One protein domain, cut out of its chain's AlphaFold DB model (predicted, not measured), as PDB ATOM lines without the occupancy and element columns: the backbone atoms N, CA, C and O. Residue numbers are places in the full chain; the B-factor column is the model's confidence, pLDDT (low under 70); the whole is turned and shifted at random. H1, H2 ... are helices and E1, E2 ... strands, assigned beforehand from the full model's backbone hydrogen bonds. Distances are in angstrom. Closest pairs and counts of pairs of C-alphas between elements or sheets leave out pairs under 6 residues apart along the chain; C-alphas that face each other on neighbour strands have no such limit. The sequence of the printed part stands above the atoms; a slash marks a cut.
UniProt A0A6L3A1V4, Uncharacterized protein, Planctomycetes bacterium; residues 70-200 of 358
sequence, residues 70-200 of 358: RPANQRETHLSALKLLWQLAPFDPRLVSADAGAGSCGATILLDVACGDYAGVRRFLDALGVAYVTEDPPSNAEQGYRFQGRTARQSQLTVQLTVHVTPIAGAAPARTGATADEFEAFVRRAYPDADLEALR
ATOM      1  N   ARG A  70     173.101 190.939 143.548       60.34
ATOM      2  CA  ARG A  70     172.013 190.289 144.293       60.34
ATOM      3  C   ARG A  70     172.428 189.044 145.091       60.34
ATOM      4  O   ARG A  70     172.017 188.947 146.245       60.34
ATOM      5  N   PRO A  71     173.225 188.090 144.560       58.84
ATOM      6  CA  PRO A  71     173.640 186.931 145.349       58.84
ATOM      7  C   PRO A  71     174.581 187.283 146.513       58.84
ATOM      8  O   PRO A  71     174.514 186.623 147.551       58.84
ATOM      9  N   ALA A  72     175.431 188.305 146.367       61.31
ATOM     10  CA  ALA A  72     176.318 188.771 147.434       61.31
ATOM     11  C   ALA A  72     175.518 189.476 148.538       61.31
ATOM     12  O   ALA A  72     175.648 189.110 149.706       61.31
ATOM     13  N   ASN A  73     174.604 190.372 148.156       70.06
ATOM     14  CA  ASN A  73     173.730 191.078 149.095       70.06
ATOM     15  C   ASN A  73     172.839 190.086 149.854       70.06
ATOM     16  O   ASN A  73     172.748 190.136 151.075       70.06
ATOM     17  N   GLN A  74     172.250 189.108 149.152       80.62
ATOM     18  CA  GLN A  74     171.409 188.080 149.773       80.62
ATOM     19  C   GLN A  74     172.176 187.228 150.784       80.62
ATOM     20  O   GLN A  74     171.638 186.882 151.836       80.62
ATOM     21  N   ARG A  75     173.438 186.892 150.489       83.31
ATOM     22  CA  ARG A  75     174.299 186.195 151.448       83.31
ATOM     23  C   ARG A  75     174.467 187.014 152.721       83.31
ATOM     24  O   ARG A  75     174.291 186.472 153.807       83.31
ATOM     25  N   GLU A  76     174.789 188.292 152.598       78.38
ATOM     26  CA  GLU A  76     174.998 189.175 153.746       78.38
ATOM     27  C   GLU A  76     173.717 189.386 154.564       78.38
ATOM     28  O   GLU A  76     173.751 189.273 155.792       78.38
ATOM     29  N   THR A  77     172.568 189.566 153.903       81.31
ATOM     30  CA  THR A  77     171.260 189.641 154.569       81.31
ATOM     31  C   THR A  77     170.967 188.371 155.368       81.31
ATOM     32  O   THR A  77     170.554 188.453 156.524       81.31
ATOM     33  N   HIS A  78     171.228 187.187 154.804       88.94
ATOM     34  CA  HIS A  78     171.032 185.926 155.520       88.94
ATOM     35  C   HIS A  78     171.970 185.771 156.724       88.94
ATOM     36  O   HIS A  78     171.526 185.335 157.784       88.94
ATOM     37  N   LEU A  79     173.252 186.128 156.600       87.62
ATOM     38  CA  LEU A  79     174.187 186.057 157.731       87.62
ATOM     39  C   LEU A  79     173.773 187.023 158.853       87.62
ATOM     40  O   LEU A  79     173.761 186.649 160.025       87.62
ATOM     41  N   SER A  80     173.330 188.223 158.490       84.50
ATOM     42  CA  SER A  80     172.845 189.235 159.434       84.50
ATOM     43  C   SER A  80     171.562 188.791 160.145       84.50
ATOM     44  O   SER A  80     171.456 188.913 161.365       84.50
ATOM     45  N   ALA A  81     170.618 188.194 159.409       88.25
ATOM     46  CA  ALA A  81     169.403 187.609 159.977       88.25
ATOM     47  C   ALA A  81     169.723 186.502 160.981       88.25
ATOM     48  O   ALA A  81     169.179 186.493 162.084       88.25
ATOM     49  N   LEU A  82     170.649 185.602 160.642       90.94
ATOM     50  CA  LEU A  82     171.061 184.530 161.544       90.94
ATOM     51  C   LEU A  82     171.685 185.079 162.835       90.94
ATOM     52  O   LEU A  82     171.365 184.614 163.928       90.94
ATOM     53  N   LYS A  83     172.521 186.114 162.724       86.81
ATOM     54  CA  LYS A  83     173.114 186.770 163.890       86.81
ATOM     55  C   LYS A  83     172.065 187.413 164.800       86.81
ATOM     56  O   LYS A  83     172.136 187.228 166.016       86.81
ATOM     57  N   LEU A  84     171.063 188.093 164.234       84.94
ATOM     58  CA  LEU A  84     169.938 188.630 165.009       84.94
ATOM     59  C   LEU A  84     169.170 187.532 165.737       84.94
ATOM     60  O   LEU A  84     168.855 187.704 166.911       84.94
ATOM     61  N   LEU A  85     168.905 186.395 165.083       88.56
ATOM     62  CA  LEU A  85     168.236 185.258 165.724       88.56
ATOM     63  C   LEU A  85     169.021 184.757 166.945       88.56
ATOM     64  O   LEU A  85     168.423 184.460 167.977       88.56
ATOM     65  N   TRP A  86     170.352 184.696 166.867       88.88
ATOM     66  CA  TRP A  86     171.174 184.314 168.018       88.88
ATOM     67  C   TRP A  86     171.150 185.357 169.140       88.88
ATOM     68  O   TRP A  86     171.059 184.986 170.309       88.88
ATOM     69  N   GLN A  87     171.208 186.649 168.815       82.69
ATOM     70  CA  GLN A  87     171.192 187.716 169.824       82.69
ATOM     71  C   GLN A  87     169.819 187.862 170.493       82.69
ATOM     72  O   GLN A  87     169.735 188.094 171.698       82.69
ATOM     73  N   LEU A  88     168.744 187.664 169.729       82.56
ATOM     74  CA  LEU A  88     167.365 187.682 170.211       82.56
ATOM     75  C   LEU A  88     166.928 186.355 170.837       82.56
ATOM     76  O   LEU A  88     165.782 186.270 171.268       82.56
ATOM     77  N   ALA A  89     167.803 185.348 170.952       82.62
ATOM     78  CA  ALA A  89     167.485 184.043 171.541       82.62
ATOM     79  C   ALA A  89     166.693 184.099 172.871       82.62
ATOM     80  O   ALA A  89     165.788 183.276 173.036       82.62
ATOM     81  N   PRO A  90     166.925 185.066 173.793       81.19
ATOM     82  CA  PRO A  90     166.108 185.211 175.005       81.19
ATOM     83  C   PRO A  90     164.610 185.464 174.763       81.19
ATOM     84  O   PRO A  90     163.806 185.247 175.666       81.19
ATOM     85  N   PHE A  91     164.235 185.923 173.567       79.69
ATOM     86  CA  PHE A  91     162.865 186.236 173.152       79.69
ATOM     87  C   PHE A  91     162.287 185.205 172.165       79.69
ATOM     88  O   PHE A  91     161.271 185.467 171.521       79.69
ATOM     89  N   ASP A  92     162.942 184.043 172.029       79.62
ATOM     90  CA  ASP A  92     162.553 182.932 171.147       79.62
ATOM     91  C   ASP A  92     162.151 183.406 169.730       79.62
ATOM     92  O   ASP A  92     160.980 183.328 169.340       79.62
ATOM     93  N   PRO A  93     163.106 183.955 168.964       86.75
ATOM     94  CA  PRO A  93     162.821 184.635 167.716       86.75
ATOM     95  C   PRO A  93     162.447 183.648 166.604       86.75
ATOM     96  O   PRO A  93     162.871 182.483 166.586       86.75
ATOM     97  N   ARG A  94     161.656 184.128 165.648       87.94
ATOM     98  CA  ARG A  94     161.304 183.439 164.408       87.94
ATOM     99  C   ARG A  94     161.601 184.349 163.226       87.94
ATOM    100  O   ARG A  94     161.203 185.507 163.217       87.94
ATOM    101  N   LEU A  95     162.304 183.818 162.233       90.19
ATOM    102  CA  LEU A  95     162.565 184.518 160.984       90.19
ATOM    103  C   LEU A  95     161.382 184.355 160.038       90.19
ATOM    104  O   LEU A  95     161.142 183.252 159.541       90.19
ATOM    105  N   VAL A  96     160.680 185.448 159.763       87.12
ATOM    106  CA  VAL A  96     159.568 185.475 158.808       87.12
ATOM    107  C   VAL A  96     160.110 185.595 157.386       87.12
ATOM    108  O   VAL A  96     159.764 184.784 156.526       87.12
ATOM    109  N   SER A  97     161.006 186.557 157.147       84.62
ATOM    110  CA  SER A  97     161.717 186.700 155.875       84.62
ATOM    111  C   SER A  97     163.056 187.427 156.031       84.62
ATOM    112  O   SER A  97     163.297 188.137 157.008       84.62
ATOM    113  N   ALA A  98     163.940 187.222 155.056       84.19
ATOM    114  CA  ALA A  98     165.222 187.907 154.926       84.19
ATOM    115  C   ALA A  98     165.474 188.154 153.437       84.19
ATOM    116  O   ALA A  98     165.903 187.255 152.714       84.19
ATOM    117  N   ASP A  99     165.186 189.364 152.976       78.94
ATOM    118  CA  ASP A  99     165.219 189.732 151.566       78.94
ATOM    119  C   ASP A  99     166.241 190.843 151.354       78.94
ATOM    120  O   ASP A  99     166.160 191.890 151.985       78.94
ATOM    121  N   ALA A 100     167.180 190.670 150.423       67.69
ATOM    122  CA  ALA A 100     168.154 191.720 150.102       67.69
ATOM    123  C   ALA A 100     167.549 192.959 149.407       67.69
ATOM    124  O   ALA A 100     168.289 193.871 149.050       67.69
ATOM    125  N   GLY A 101     166.227 192.986 149.202       59.00
ATOM    126  CA  GLY A 101     165.528 194.048 148.481       59.00
ATOM    127  C   GLY A 101     165.736 194.002 146.962       59.00
ATOM    128  O   GLY A 101     166.490 193.187 146.424       59.00
ATOM    129  N   ALA A 102     165.008 194.861 146.249       45.16
ATOM    130  CA  ALA A 102     165.242 195.190 144.843       45.16
ATOM    131  C   ALA A 102     165.028 196.701 144.656       45.16
ATOM    132  O   ALA A 102     163.999 197.211 145.104       45.16
ATOM    133  N   GLY A 103     165.952 197.397 143.986       48.25
ATOM    134  CA  GLY A 103     165.916 198.856 143.855       48.25
ATOM    135  C   GLY A 103     166.308 199.584 145.145       48.25
ATOM    136  O   GLY A 103     167.098 199.071 145.931       48.25
ATOM    137  N   SER A 104     165.734 200.772 145.369       38.28
ATOM    138  CA  SER A 104     166.109 201.657 146.481       38.28
ATOM    139  C   SER A 104     165.822 201.065 147.867       38.28
ATOM    140  O   SER A 104     166.663 201.225 148.731       38.28
ATOM    141  N   CYS A 105     164.738 200.287 148.042       42.81
ATOM    142  CA  CYS A 105     164.144 199.898 149.339       42.81
ATOM    143  C   CYS A 105     165.029 199.154 150.374       42.81
ATOM    144  O   CYS A 105     164.512 198.759 151.422       42.81
ATOM    145  N   GLY A 106     166.317 198.930 150.111       60.69
ATOM    146  CA  GLY A 106     167.262 198.321 151.045       60.69
ATOM    147  C   GLY A 106     166.974 196.853 151.374       60.69
ATOM    148  O   GLY A 106     165.931 196.281 151.037       60.69
ATOM    149  N   ALA A 107     167.924 196.203 152.046       73.06
ATOM    150  CA  ALA A 107     167.704 194.856 152.562       73.06
ATOM    151  C   ALA A 107     166.709 194.904 153.733       73.06
ATOM    152  O   ALA A 107     166.791 195.790 154.581       73.06
ATOM    153  N   THR A 108     165.780 193.949 153.801       77.75
ATOM    154  CA  THR A 108     164.761 193.858 154.852       77.75
ATOM    155  C   THR A 108     164.813 192.502 155.552       77.75
ATOM    156  O   THR A 108     164.806 191.454 154.906       77.75
ATOM    157  N   ILE A 109     164.823 192.515 156.885       83.81
ATOM    158  CA  ILE A 109     164.654 191.319 157.718       83.81
ATOM    159  C   ILE A 109     163.402 191.486 158.569       83.81
ATOM    160  O   ILE A 109     163.261 192.481 159.279       83.81
ATOM    161  N   LEU A 110     162.525 190.485 158.517       83.00
ATOM    162  CA  LEU A 110     161.299 190.416 159.300       83.00
ATOM    163  C   LEU A 110     161.437 189.335 160.375       83.00
ATOM    164  O   LEU A 110     161.646 188.159 160.057       83.00
ATOM    165  N   LEU A 111     161.318 189.733 161.639       85.50
ATOM    166  CA  LEU A 111     161.421 188.849 162.798       85.50
ATOM    167  C   LEU A 111     160.168 188.929 163.659       85.50
ATOM    168  O   LEU A 111     159.728 190.024 163.994       85.50
ATOM    169  N   ASP A 112     159.702 187.777 164.128       83.62
ATOM    170  CA  ASP A 112     158.709 187.684 165.194       83.62
ATOM    171  C   ASP A 112     159.406 187.258 166.489       83.62
ATOM    172  O   ASP A 112     160.185 186.302 166.508       83.62
ATOM    173  N   VAL A 113     159.108 187.919 167.605       82.06
ATOM    174  CA  VAL A 113     159.602 187.534 168.938       82.06
ATOM    175  C   VAL A 113     158.465 187.424 169.939       82.06
ATOM    176  O   VAL A 113     157.435 188.084 169.814       82.06
ATOM    177  N   ALA A 114     158.657 186.589 170.959       76.12
ATOM    178  CA  ALA A 114     157.725 186.459 172.071       76.12
ATOM    179  C   ALA A 114     158.351 186.985 173.362       76.12
ATOM    180  O   ALA A 114     159.472 186.629 173.730       76.12
ATOM    181  N   CYS A 115     157.599 187.795 174.100       72.62
ATOM    182  CA  CYS A 115     158.024 188.277 175.409       72.62
ATOM    183  C   CYS A 115     156.856 188.340 176.403       72.62
ATOM    184  O   CYS A 115     155.685 188.288 176.028       72.62
ATOM    185  N   GLY A 116     157.178 188.437 177.697       67.94
ATOM    186  CA  GLY A 116     156.185 188.712 178.745       67.94
ATOM    187  C   GLY A 116     155.859 190.202 178.890       67.94
ATOM    188  O   GLY A 116     154.796 190.551 179.394       67.94
ATOM    189  N   ASP A 117     156.762 191.081 178.442       71.25
ATOM    190  CA  ASP A 117     156.566 192.527 178.396       71.25
ATOM    191  C   ASP A 117     157.387 193.189 177.274       71.25
ATOM    192  O   ASP A 117     158.425 192.690 176.834       71.25
ATOM    193  N   TYR A 118     156.950 194.371 176.838       75.12
ATOM    194  CA  TYR A 118     157.688 195.186 175.868       75.12
ATOM    195  C   TYR A 118     158.968 195.821 176.442       75.12
ATOM    196  O   TYR A 118     159.728 196.451 175.710       75.12
ATOM    197  N   ALA A 119     159.194 195.766 177.757       76.50
ATOM    198  CA  ALA A 119     160.332 196.431 178.389       76.50
ATOM    199  C   ALA A 119     161.633 195.649 178.162       76.50
ATOM    200  O   ALA A 119     162.688 196.257 177.995       76.50
ATOM    201  N   GLY A 120     161.565 194.315 178.124       72.38
ATOM    202  CA  GLY A 120     162.701 193.453 177.797       72.38
ATOM    203  C   GLY A 120     163.260 193.712 176.401       72.38
ATOM    204  O   GLY A 120     164.467 193.900 176.261       72.38
ATOM    205  N   VAL A 121     162.383 193.797 175.399       75.50
ATOM    206  CA  VAL A 121     162.786 194.065 174.010       75.50
ATOM    207  C   VAL A 121     163.375 195.467 173.871       75.50
ATOM    208  O   VAL A 121     164.431 195.619 173.271       75.50
ATOM    209  N   ARG A 122     162.770 196.485 174.500       79.00
ATOM    210  CA  ARG A 122     163.322 197.850 174.493       79.00
ATOM    211  C   ARG A 122     164.727 197.912 175.084       79.00
ATOM    212  O   ARG A 122     165.621 198.413 174.424       79.00
ATOM    213  N   ARG A 123     164.959 197.295 176.251       76.44
ATOM    214  CA  ARG A 123     166.310 197.214 176.842       76.44
ATOM    215  C   ARG A 123     167.312 196.506 175.933       76.44
ATOM    216  O   ARG A 123     168.483 196.864 175.943       76.44
ATOM    217  N   PHE A 124     166.875 195.490 175.190       77.50
ATOM    218  CA  PHE A 124     167.728 194.807 174.221       77.50
ATOM    219  C   PHE A 124     168.084 195.722 173.043       77.50
ATOM    220  O   PHE A 124     169.258 195.827 172.709       77.50
ATOM    221  N   LEU A 125     167.108 196.429 172.467       75.38
ATOM    222  CA  LEU A 125     167.343 197.411 171.403       75.38
ATOM    223  C   LEU A 125     168.252 198.558 171.885       75.38
ATOM    224  O   LEU A 125     169.201 198.925 171.199       75.38
ATOM    225  N   ASP A 126     168.040 199.044 173.110       75.06
ATOM    226  CA  ASP A 126     168.895 200.055 173.737       75.06
ATOM    227  C   ASP A 126     170.332 199.528 173.934       75.06
ATOM    228  O   ASP A 126     171.299 200.246 173.686       75.06
ATOM    229  N   ALA A 127     170.495 198.261 174.341       69.62
ATOM    230  CA  ALA A 127     171.802 197.617 174.507       69.62
ATOM    231  C   ALA A 127     172.511 197.337 173.173       69.62
ATOM    232  O   ALA A 127     173.740 197.362 173.118       69.62
ATOM    233  N   LEU A 128     171.752 197.104 172.099       68.69
ATOM    234  CA  LEU A 128     172.267 197.078 170.731       68.69
ATOM    235  C   LEU A 128     172.670 198.473 170.229       68.69
ATOM    236  O   LEU A 128     173.360 198.572 169.216       68.69
ATOM    237  N   GLY A 129     172.254 199.539 170.921       66.19
ATOM    238  CA  GLY A 129     172.522 200.923 170.548       66.19
ATOM    239  C   GLY A 129     171.722 201.398 169.336       66.19
ATOM    240  O   GLY A 129     172.139 202.355 168.690       66.19
ATOM    241  N   VAL A 130     170.619 200.727 168.982       68.25
ATOM    242  CA  VAL A 130     169.793 201.078 167.815       68.25
ATOM    243  C   VAL A 130     168.714 202.091 168.172       68.25
ATOM    244  O   VAL A 130     168.009 201.943 169.170       68.25
ATOM    245  N   ALA A 131     168.519 203.089 167.314       63.53
ATOM    246  CA  ALA A 131     167.296 203.875 167.309       63.53
ATOM    247  C   ALA A 131     166.187 203.076 166.617       63.53
ATOM    248  O   ALA A 131     166.404 202.470 165.566       63.53
ATOM    249  N   TYR A 132     164.988 203.085 167.198       70.12
ATOM    250  CA  TYR A 132     163.836 202.356 166.680       70.12
ATOM    251  C   TYR A 132     162.572 203.214 166.710       70.12
ATOM    252  O   TYR A 132     162.391 204.064 167.582       70.12
ATOM    253  N   VAL A 133     161.675 202.953 165.763       69.25
ATOM    254  CA  VAL A 133     160.331 203.531 165.696       69.25
ATOM    255  C   VAL A 133     159.324 202.452 166.077       69.25
ATOM    256  O   VAL A 133     159.429 201.308 165.633       69.25
ATOM    257  N   THR A 134     158.350 202.801 166.911       74.00
ATOM    258  CA  THR A 134     157.193 201.945 167.193       74.00
ATOM    259  C   THR A 134     156.177 202.076 166.067       74.00
ATOM    260  O   THR A 134     155.790 203.188 165.715       74.00
ATOM    261  N   GLU A 135     155.738 200.955 165.505       67.00
ATOM    262  CA  GLU A 135     154.688 200.945 164.489       67.00
ATOM    263  C   GLU A 135     153.304 201.013 165.158       67.00
ATOM    264  O   GLU A 135     153.010 200.245 166.076       67.00
ATOM    265  N   ASP A 136     152.466 201.956 164.718       57.97
ATOM    266  CA  ASP A 136     151.105 202.163 165.225       57.97
ATOM    267  C   ASP A 136     150.043 201.482 164.331       57.97
ATOM    268  O   ASP A 136     150.201 201.463 163.106       57.97
ATOM    269  N   PRO A 137     148.904 201.019 164.895       48.94
ATOM    270  CA  PRO A 137     148.541 201.095 166.308       48.94
ATOM    271  C   PRO A 137     148.957 199.840 167.104       48.94
ATOM    272  O   PRO A 137     148.758 198.721 166.623       48.94
ATOM    273  N   PRO A 138     149.430 199.989 168.355       52.88
ATOM    274  CA  PRO A 138     149.592 198.865 169.268       52.88
ATOM    275  C   PRO A 138     148.272 198.140 169.506       52.88
ATOM    276  O   PRO A 138     147.238 198.765 169.763       52.88
ATOM    277  N   SER A 139     148.324 196.812 169.541       58.69
ATOM    278  CA  SER A 139     147.299 196.023 170.216       58.69
ATOM    279  C   SER A 139     147.815 195.589 171.591       58.69
ATOM    280  O   SER A 139     149.019 195.538 171.844       58.69
ATOM    281  N   ASN A 140     146.917 195.212 172.505       57.59
ATOM    282  CA  ASN A 140     147.327 194.664 173.806       57.59
ATOM    283  C   ASN A 140     148.145 193.358 173.688       57.59
ATOM    284  O   ASN A 140     148.686 192.904 174.693       57.59
ATOM    285  N   ALA A 141     148.212 192.748 172.500       63.12
ATOM    286  CA  ALA A 141     148.876 191.473 172.249       63.12
ATOM    287  C   ALA A 141     150.103 191.581 171.323       63.12
ATOM    288  O   ALA A 141     150.891 190.637 171.271       63.12
ATOM    289  N   GLU A 142     150.275 192.690 170.600       70.81
ATOM    290  CA  GLU A 142     151.288 192.827 169.549       70.81
ATOM    291  C   GLU A 142     151.730 194.284 169.359       70.81
ATOM    292  O   GLU A 142     150.894 195.194 169.333       70.81
ATOM    293  N   GLN A 143     153.040 194.480 169.190       77.12
ATOM    294  CA  GLN A 143     153.684 195.756 168.881       77.12
ATOM    295  C   GLN A 143     154.772 195.548 167.826       77.12
ATOM    296  O   GLN A 143     155.701 194.769 168.043       77.12
ATOM    297  N   GLY A 144     154.706 196.300 166.729       73.00
ATOM    298  CA  GLY A 144     155.796 196.380 165.758       73.00
ATOM    299  C   GLY A 144     156.867 197.380 166.194       73.00
ATOM    300  O   GLY A 144     156.555 198.463 166.701       73.00
ATOM    301  N   TYR A 145     158.128 197.023 165.981       72.25
ATOM    302  CA  TYR A 145     159.296 197.888 166.096       72.25
ATOM    303  C   TYR A 145     160.060 197.851 164.780       72.25
ATOM    304  O   TYR A 145     160.297 196.784 164.224       72.25
ATOM    305  N   ARG A 146     160.508 199.006 164.303       72.56
ATOM    306  CA  ARG A 146     161.359 199.109 163.119       72.56
ATOM    307  C   ARG A 146     162.644 199.822 163.481       72.56
ATOM    308  O   ARG A 146     162.592 200.907 164.053       72.56
ATOM    309  N   PHE A 147     163.780 199.241 163.128       66.50
ATOM    310  CA  PHE A 147     165.083 199.877 163.277       66.50
ATOM    311  C   PHE A 147     165.956 199.613 162.058       66.50
ATOM    312  O   PHE A 147     165.696 198.708 161.265       66.50
ATOM    313  N   GLN A 148     166.984 200.431 161.897       66.75
ATOM    314  CA  GLN A 148     167.959 200.285 160.827       66.75
ATOM    315  C   GLN A 148     169.292 199.864 161.428       66.75
ATOM    316  O   GLN A 148     169.681 200.353 162.487       66.75
ATOM    317  N   GLY A 149     169.972 198.947 160.750       63.91
ATOM    318  CA  GLY A 149     171.322 198.512 161.069       63.91
ATOM    319  C   GLY A 149     172.225 198.609 159.845       63.91
ATOM    320  O   GLY A 149     171.764 198.706 158.703       63.91
ATOM    321  N   ARG A 150     173.535 198.564 160.077       58.72
ATOM    322  CA  ARG A 150     174.543 198.425 159.023       58.72
ATOM    323  C   ARG A 150     175.334 197.141 159.231       58.72
ATOM    324  O   ARG A 150     175.532 196.698 160.357       58.72
ATOM    325  N   THR A 151     175.756 196.541 158.124       56.53
ATOM    326  CA  THR A 151     176.533 195.296 158.099       56.53
ATOM    327  C   THR A 151     177.940 195.577 157.569       56.53
ATOM    328  O   THR A 151     178.198 196.648 157.014       56.53
ATOM    329  N   ALA A 152     178.883 194.658 157.793       49.34
ATOM    330  CA  ALA A 152     180.306 194.908 157.577       49.34
ATOM    331  C   ALA A 152     180.721 195.119 156.104       49.34
ATOM    332  O   ALA A 152     181.832 195.606 155.869       49.34
ATOM    333  N   ARG A 153     179.905 194.737 155.107       48.66
ATOM    334  CA  ARG A 153     180.279 194.815 153.684       48.66
ATOM    335  C   ARG A 153     179.264 195.456 152.747       48.66
ATOM    336  O   ARG A 153     179.718 195.837 151.667       48.66
ATOM    337  N   GLN A 154     177.999 195.675 153.105       47.19
ATOM    338  CA  GLN A 154     177.123 196.490 152.256       47.19
ATOM    339  C   GLN A 154     175.874 197.075 152.925       47.19
ATOM    340  O   GLN A 154     175.432 196.655 153.994       47.19
ATOM    341  N   SER A 155     175.382 198.104 152.222       52.00
ATOM    342  CA  SER A 155     174.038 198.676 152.146       52.00
ATOM    343  C   SER A 155     173.118 198.342 153.305       52.00
ATOM    344  O   SER A 155     172.666 197.217 153.477       52.00
ATOM    345  N   GLN A 156     172.853 199.378 154.075       59.69
ATOM    346  CA  GLN A 156     171.766 199.499 155.019       59.69
ATOM    347  C   GLN A 156     170.698 198.394 155.040       59.69
ATOM    348  O   GLN A 156     170.028 198.082 154.053       59.69
ATOM    349  N   LEU A 157     170.502 197.871 156.244       70.44
ATOM    350  CA  LEU A 157     169.582 196.801 156.559       70.44
ATOM    351  C   LEU A 157     168.437 197.360 157.402       70.44
ATOM    352  O   LEU A 157     168.646 197.814 158.527       70.44
ATOM    353  N   THR A 158     167.217 197.303 156.885       71.69
ATOM    354  CA  THR A 158     166.018 197.577 157.674       71.69
ATOM    355  C   THR A 158     165.584 196.300 158.379       71.69
ATOM    356  O   THR A 158     165.349 195.268 157.755       71.69
ATOM    357  N   VAL A 159     165.452 196.363 159.699       76.00
ATOM    358  CA  VAL A 159     164.936 195.265 160.511       76.00
ATOM    359  C   VAL A 159     163.567 195.666 161.041       76.00
ATOM    360  O   VAL A 159     163.420 196.682 161.726       76.00
ATOM    361  N   GLN A 160     162.558 194.862 160.726       78.44
ATOM    362  CA  GLN A 160     161.237 194.956 161.335       78.44
ATOM    363  C   GLN A 160     161.073 193.795 162.308       78.44
ATOM    364  O   GLN A 160     161.257 192.627 161.966       78.44
ATOM    365  N   LEU A 161     160.757 194.148 163.544       76.19
ATOM    366  CA  LEU A 161     160.594 193.250 164.666       76.19
ATOM    367  C   LEU A 161     159.151 193.335 165.160       76.19
ATOM    368  O   LEU A 161     158.757 194.323 165.779       76.19
ATOM    369  N   THR A 162     158.381 192.280 164.939       78.31
ATOM    370  CA  THR A 162     157.046 192.115 165.506       78.31
ATOM    371  C   THR A 162     157.166 191.449 166.868       78.31
ATOM    372  O   THR A 162     157.683 190.340 167.010       78.31
ATOM    373  N   VAL A 163     156.705 192.134 167.910       74.88
ATOM    374  CA  VAL A 163     156.775 191.650 169.287       74.88
ATOM    375  C   VAL A 163     155.391 191.217 169.737       74.88
ATOM    376  O   VAL A 163     154.505 192.053 169.912       74.88
ATOM    377  N   HIS A 164     155.225 189.924 170.000       72.00
ATOM    378  CA  HIS A 164     154.003 189.379 170.579       72.00
ATOM    379  C   HIS A 164     154.141 189.243 172.097       72.00
ATOM    380  O   HIS A 164     155.018 188.530 172.603       72.00
ATOM    381  N   VAL A 165     153.240 189.884 172.844       66.00
ATOM    382  CA  VAL A 165     153.178 189.726 174.301       66.00
ATOM    383  C   VAL A 165     152.372 188.483 174.628       66.00
ATOM    384  O   VAL A 165     151.183 188.396 174.328       66.00
ATOM    385  N   THR A 166     153.017 187.515 175.276       61.91
ATOM    386  CA  THR A 166     152.342 186.313 175.768       61.91
ATOM    387  C   THR A 166     151.786 186.583 177.169       61.91
ATOM    388  O   THR A 166     152.569 186.822 178.092       61.91
ATOM    389  N   PRO A 167     150.457 186.541 177.382       56.69
ATOM    390  CA  PRO A 167     149.884 186.720 178.712       56.69
ATOM    391  C   PRO A 167     150.323 185.592 179.654       56.69
ATOM    392  O   PRO A 167     150.347 184.430 179.260       56.69
ATOM    393  N   ILE A 168     150.562 185.916 180.929       52.38
ATOM    394  CA  ILE A 168     151.007 184.970 181.979       52.38
ATOM    395  C   ILE A 168     150.072 183.745 182.122       52.38
ATOM    396  O   ILE A 168     150.506 182.680 182.550       52.38
ATOM    397  N   ALA A 169     148.794 183.878 181.747       49.12
ATOM    398  CA  ALA A 169     147.776 182.824 181.818       49.12
ATOM    399  C   ALA A 169     147.246 182.361 180.440       49.12
ATOM    400  O   ALA A 169     146.199 181.717 180.374       49.12
ATOM    401  N   GLY A 170     147.915 182.724 179.339       53.38
ATOM    402  CA  GLY A 170     147.479 182.435 177.968       53.38
ATOM    403  C   GLY A 170     148.303 181.345 177.279       53.38
ATOM    404  O   GLY A 170     149.446 181.081 177.648       53.38
ATOM    405  N   ALA A 171     147.730 180.721 176.247       53.47
ATOM    406  CA  ALA A 171     148.505 179.906 175.315       53.47
ATOM    407  C   ALA A 171     149.485 180.804 174.543       53.47
ATOM    408  O   ALA A 171     149.129 181.925 174.171       53.47
ATOM    409  N   ALA A 172     150.703 180.311 174.300       56.03
ATOM    410  CA  ALA A 172     151.678 181.027 173.486       56.03
ATOM    411  C   ALA A 172     151.081 181.325 172.095       56.03
ATOM    412  O   ALA A 172     150.438 180.439 171.517       56.03
ATOM    413  N   PRO A 173     151.268 182.541 171.557       60.31
ATOM    414  CA  PRO A 173     150.770 182.880 170.234       60.31
ATOM    415  C   PRO A 173     151.371 181.933 169.190       60.31
ATOM    416  O   PRO A 173     152.546 181.552 169.267       60.31
ATOM    417  N   ALA A 174     150.553 181.538 168.213       62.06
ATOM    418  CA  ALA A 174     151.046 180.838 167.036       62.06
ATOM    419  C   ALA A 174     151.970 181.799 166.282       62.06
ATOM    420  O   ALA A 174     151.515 182.828 165.795       62.06
ATOM    421  N   ARG A 175     153.263 181.479 166.236       65.56
ATOM    422  CA  ARG A 175     154.267 182.282 165.533       65.56
ATOM    423  C   ARG A 175     154.611 181.632 164.207       65.56
ATOM    424  O   ARG A 175     154.689 180.405 164.116       65.56
ATOM    425  N   THR A 176     154.823 182.461 163.201       68.38
ATOM    426  CA  THR A 176     155.228 182.054 161.857       68.38
ATOM    427  C   THR A 176     156.717 182.310 161.659       68.38
ATOM    428  O   THR A 176     157.262 183.250 162.218       68.38
ATOM    429  N   GLY A 177     157.390 181.467 160.876       82.94
ATOM    430  CA  GLY A 177     158.802 181.657 160.533       82.94
ATOM    431  C   GLY A 177     159.747 180.587 161.079       82.94
ATOM    432  O   GLY A 177     159.365 179.742 161.888       82.94
ATOM    433  N   ALA A 178     160.986 180.618 160.594       88.19
ATOM    434  CA  ALA A 178     162.022 179.643 160.917       88.19
ATOM    435  C   ALA A 178     162.676 179.935 162.273       88.19
ATOM    436  O   ALA A 178     162.917 181.087 162.636       88.19
ATOM    437  N   THR A 179     163.001 178.886 163.019       90.31
ATOM    438  CA  THR A 179     163.839 178.985 164.222       90.31
ATOM    439  C   THR A 179     165.293 179.319 163.872       90.31
ATOM    440  O   THR A 179     165.725 179.153 162.728       90.31
ATOM    441  N   ALA A 180     166.074 179.744 164.873       88.81
ATOM    442  CA  ALA A 180     167.515 179.946 164.716       88.81
ATOM    443  C   ALA A 180     168.217 178.686 164.179       88.81
ATOM    444  O   ALA A 180     168.993 178.786 163.235       88.81
ATOM    445  N   ASP A 181     167.880 177.503 164.704       91.38
ATOM    446  CA  ASP A 181     168.489 176.231 164.295       91.38
ATOM    447  C   ASP A 181     168.120 175.841 162.855       91.38
ATOM    448  O   ASP A 181     168.972 175.418 162.069       91.38
ATOM    449  N   GLU A 182     166.847 176.001 162.478       91.88
ATOM    450  CA  GLU A 182     166.375 175.723 161.115       91.88
ATOM    451  C   GLU A 182     167.038 176.651 160.095       91.88
ATOM    452  O   GLU A 182     167.457 176.209 159.018       91.88
ATOM    453  N   PHE A 183     167.157 177.936 160.437       93.75
ATOM    454  CA  PHE A 183     167.781 178.911 159.558       93.75
ATOM    455  C   PHE A 183     169.306 178.763 159.515       93.75
ATOM    456  O   PHE A 183     169.895 178.864 158.440       93.75
ATOM    457  N   GLU A 184     169.957 178.413 160.626       94.12
ATOM    458  CA  GLU A 184     171.381 178.063 160.649       94.12
ATOM    459  C   GLU A 184     171.673 176.874 159.724       94.12
ATOM    460  O   GLU A 184     172.619 176.911 158.933       94.12
ATOM    461  N   ALA A 185     170.835 175.833 159.760       92.75
ATOM    462  CA  ALA A 185     170.958 174.684 158.866       92.75
ATOM    463  C   ALA A 185     170.806 175.080 157.387       92.75
ATOM    464  O   ALA A 185     171.517 174.554 156.522       92.75
ATOM    465  N   PHE A 186     169.911 176.025 157.082       93.31
ATOM    466  CA  PHE A 186     169.808 176.618 155.751       93.31
ATOM    467  C   PHE A 186     171.089 177.371 155.363       93.31
ATOM    468  O   PHE A 186     171.645 177.090 154.300       93.31
ATOM    469  N   VAL A 187     171.588 178.264 156.225       91.88
ATOM    470  CA  VAL A 187     172.793 179.074 155.981       91.88
ATOM    471  C   VAL A 187     174.014 178.187 155.749       91.88
ATOM    472  O   VAL A 187     174.724 178.396 154.771       91.88
ATOM    473  N   ARG A 188     174.224 177.141 156.559       93.38
ATOM    474  CA  ARG A 188     175.328 176.176 156.375       93.38
ATOM    475  C   ARG A 188     175.289 175.479 155.016       93.38
ATOM    476  O   ARG A 188     176.332 175.179 154.444       93.38
ATOM    477  N   ARG A 189     174.089 175.196 154.500       92.69
ATOM    478  CA  ARG A 189     173.907 174.566 153.186       92.69
ATOM    479  C   ARG A 189     174.085 175.563 152.041       92.69
ATOM    480  O   ARG A 189     174.641 175.197 151.012       92.69
ATOM    481  N   ALA A 190     173.574 176.783 152.196       87.94
ATOM    482  CA  ALA A 190     173.613 177.820 151.168       87.94
ATOM    483  C   ALA A 190     175.000 178.477 151.041       87.94
ATOM    484  O   ALA A 190     175.420 178.804 149.933       87.94
ATOM    485  N   TYR A 191     175.710 178.627 152.161       90.19
ATOM    486  CA  TYR A 191     176.993 179.326 152.282       90.19
ATOM    487  C   TYR A 191     177.994 178.469 153.072       90.19
ATOM    488  O   TYR A 191     178.332 178.791 154.212       90.19
ATOM    489  N   PRO A 192     178.466 177.348 152.497       88.56
ATOM    490  CA  PRO A 192     179.350 176.410 153.193       88.56
ATOM    491  C   PRO A 192     180.722 177.005 153.549       88.56
ATOM    492  O   PRO A 192     181.444 176.442 154.364       88.56
ATOM    493  N   ASP A 193     181.089 178.127 152.933       87.12
ATOM    494  CA  ASP A 193     182.312 178.890 153.172       87.12
ATOM    495  C   ASP A 193     182.155 179.982 154.248       87.12
ATOM    496  O   ASP A 193     183.121 180.681 154.550       87.12
ATOM    497  N   ALA A 194     180.957 180.178 154.808       84.56
ATOM    498  CA  ALA A 194     180.736 181.156 155.868       84.56
ATOM    499  C   ALA A 194     181.304 180.672 157.212       84.56
ATOM    500  O   ALA A 194     180.972 179.586 157.690       84.56
ATOM    501  N   ASP A 195     182.115 181.512 157.858       87.19
ATOM    502  CA  ASP A 195     182.614 181.268 159.211       87.19
ATOM    503  C   ASP A 195     181.559 181.687 160.245       87.19
ATOM    504  O   ASP A 195     181.481 182.842 160.671       87.19
ATOM    505  N   LEU A 196     180.694 180.740 160.610       87.88
ATOM    506  CA  LEU A 196     179.597 180.982 161.549       87.88
ATOM    507  C   LEU A 196     180.074 181.199 162.986       87.88
ATOM    508  O   LEU A 196     179.405 181.904 163.737       87.88
ATOM    509  N   GLU A 197     181.221 180.635 163.365       85.50
ATOM    510  CA  GLU A 197     181.811 180.876 164.684       85.50
ATOM    511  C   GLU A 197     182.339 182.309 164.771       85.50
ATOM    512  O   GLU A 197     182.057 183.011 165.743       85.50
ATOM    513  N   ALA A 198     183.034 182.790 163.738       80.94
ATOM    514  CA  ALA A 198     183.441 184.190 163.671       80.94
ATOM    515  C   ALA A 198     182.232 185.137 163.639       80.94
ATOM    516  O   ALA A 198     182.239 186.151 164.330       80.94
ATOM    517  N   LEU A 199     181.172 184.799 162.895       82.06
ATOM    518  CA  LEU A 199     179.939 185.592 162.853       82.06
ATOM    519  C   LEU A 199     179.267 185.685 164.231       82.06
ATOM    520  O   LEU A 199     178.879 186.771 164.664       82.06
ATOM    521  N   ARG A 200     179.142 184.547 164.924       81.88
ATOM    522  CA  ARG A 200     178.496 184.445 166.239       81.88
ATOM    523  C   ARG A 200     179.241 185.229 167.313       81.88
ATOM    524  O   ARG A 200     178.605 185.832 168.172       81.88
TER     525      ARG A 200
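Overview. This is residues 70 to 200 of the 358 residues of an uncharacterized protein of Planctomycetes bacterium (UniProt A0A6L3A1V4). What is the shape? One twisted five-stranded sheet has H1 and H2 over one face, while H3 and the short H4 pack on H1. What makes it up? The 131 printed residues hold, among loops, H1 E1 E2 H2 E3 E4 E5 H3 H4, class mixed; the mixed sheet runs E1 E2 E5 E4 E3. How spread is it? It is compact, with a radius of gyration of the C-alphas of 14.8 A and spans of 45 by 30 by 25 A.

Arrangement. Where is H1? H1, residues 70 to 87, is on the sheet at a height of 7.9 A, over E2, residues 107 to 115, with the C-alphas of Ala 81 and Ile 109 closest at 6.4 A. Its residues 78 to 86 touch H3, residues 180 to 190, at a shallow tilt of 26 degrees, opposite ways, Leu 85 and Ala 180 having the closest C-alphas, 5.5 A. Its residues 79 to 86 touch H4, residues 196 to 200, with the C-alphas of Lys 83 and Arg 200 closest at 6.3 A. How do the strands pair? E1, residues 94 to 99, and E2 form a hairpin, N 96 and O 110 being 2.9 A apart; E2 is parallel to E5, residues 157 to 165, with N 111 and O 160 at 2.9 A. E3, residues 132 to 139, E4, residues 142 to 149, and E5 form a meander, each strand the antiparallel neighbour of the one before, with N 135 and O 144 at 2.9 A and N 145 and O 161 at 2.8 A. And H2? H2, residues 118 to 128, is on the same face as H1, over E5 at a height of 8.7 A, the C-alphas of Tyr 118 and Val 165 closest at 7.3 A. E2, H2 and E3 form a split strand-helix-strand unit, two strands running the same way with E5 and E4 between them, its crossover right-handed. In H1, H2, H3 and H4 every O i to N i+4 pair is within hydrogen-bond range.

Along the chain. Where does H1 begin? C-alpha 70 is at (172.013, 190.289, 144.293), and H1 is 25.7 A long. Where does H4 end? C-alpha 200 is at (178.496, 184.445, 166.239). Which strands are long? E2 measures 25.7 A and E5 25.2 A; E3 bends by 71 degrees at residue 136.

Size, cuts and confidence. How large is it? The C-alphas farthest apart, of Arg 70 and Ala 169, are 45.3 A apart, and the printed part has no cut. Where is it less sure? The mean pLDDT of the printed part is 73.9, with 46 residues under 70, among them 165 to 176, of which 166 to 176 belong to the long link from E5 to H3.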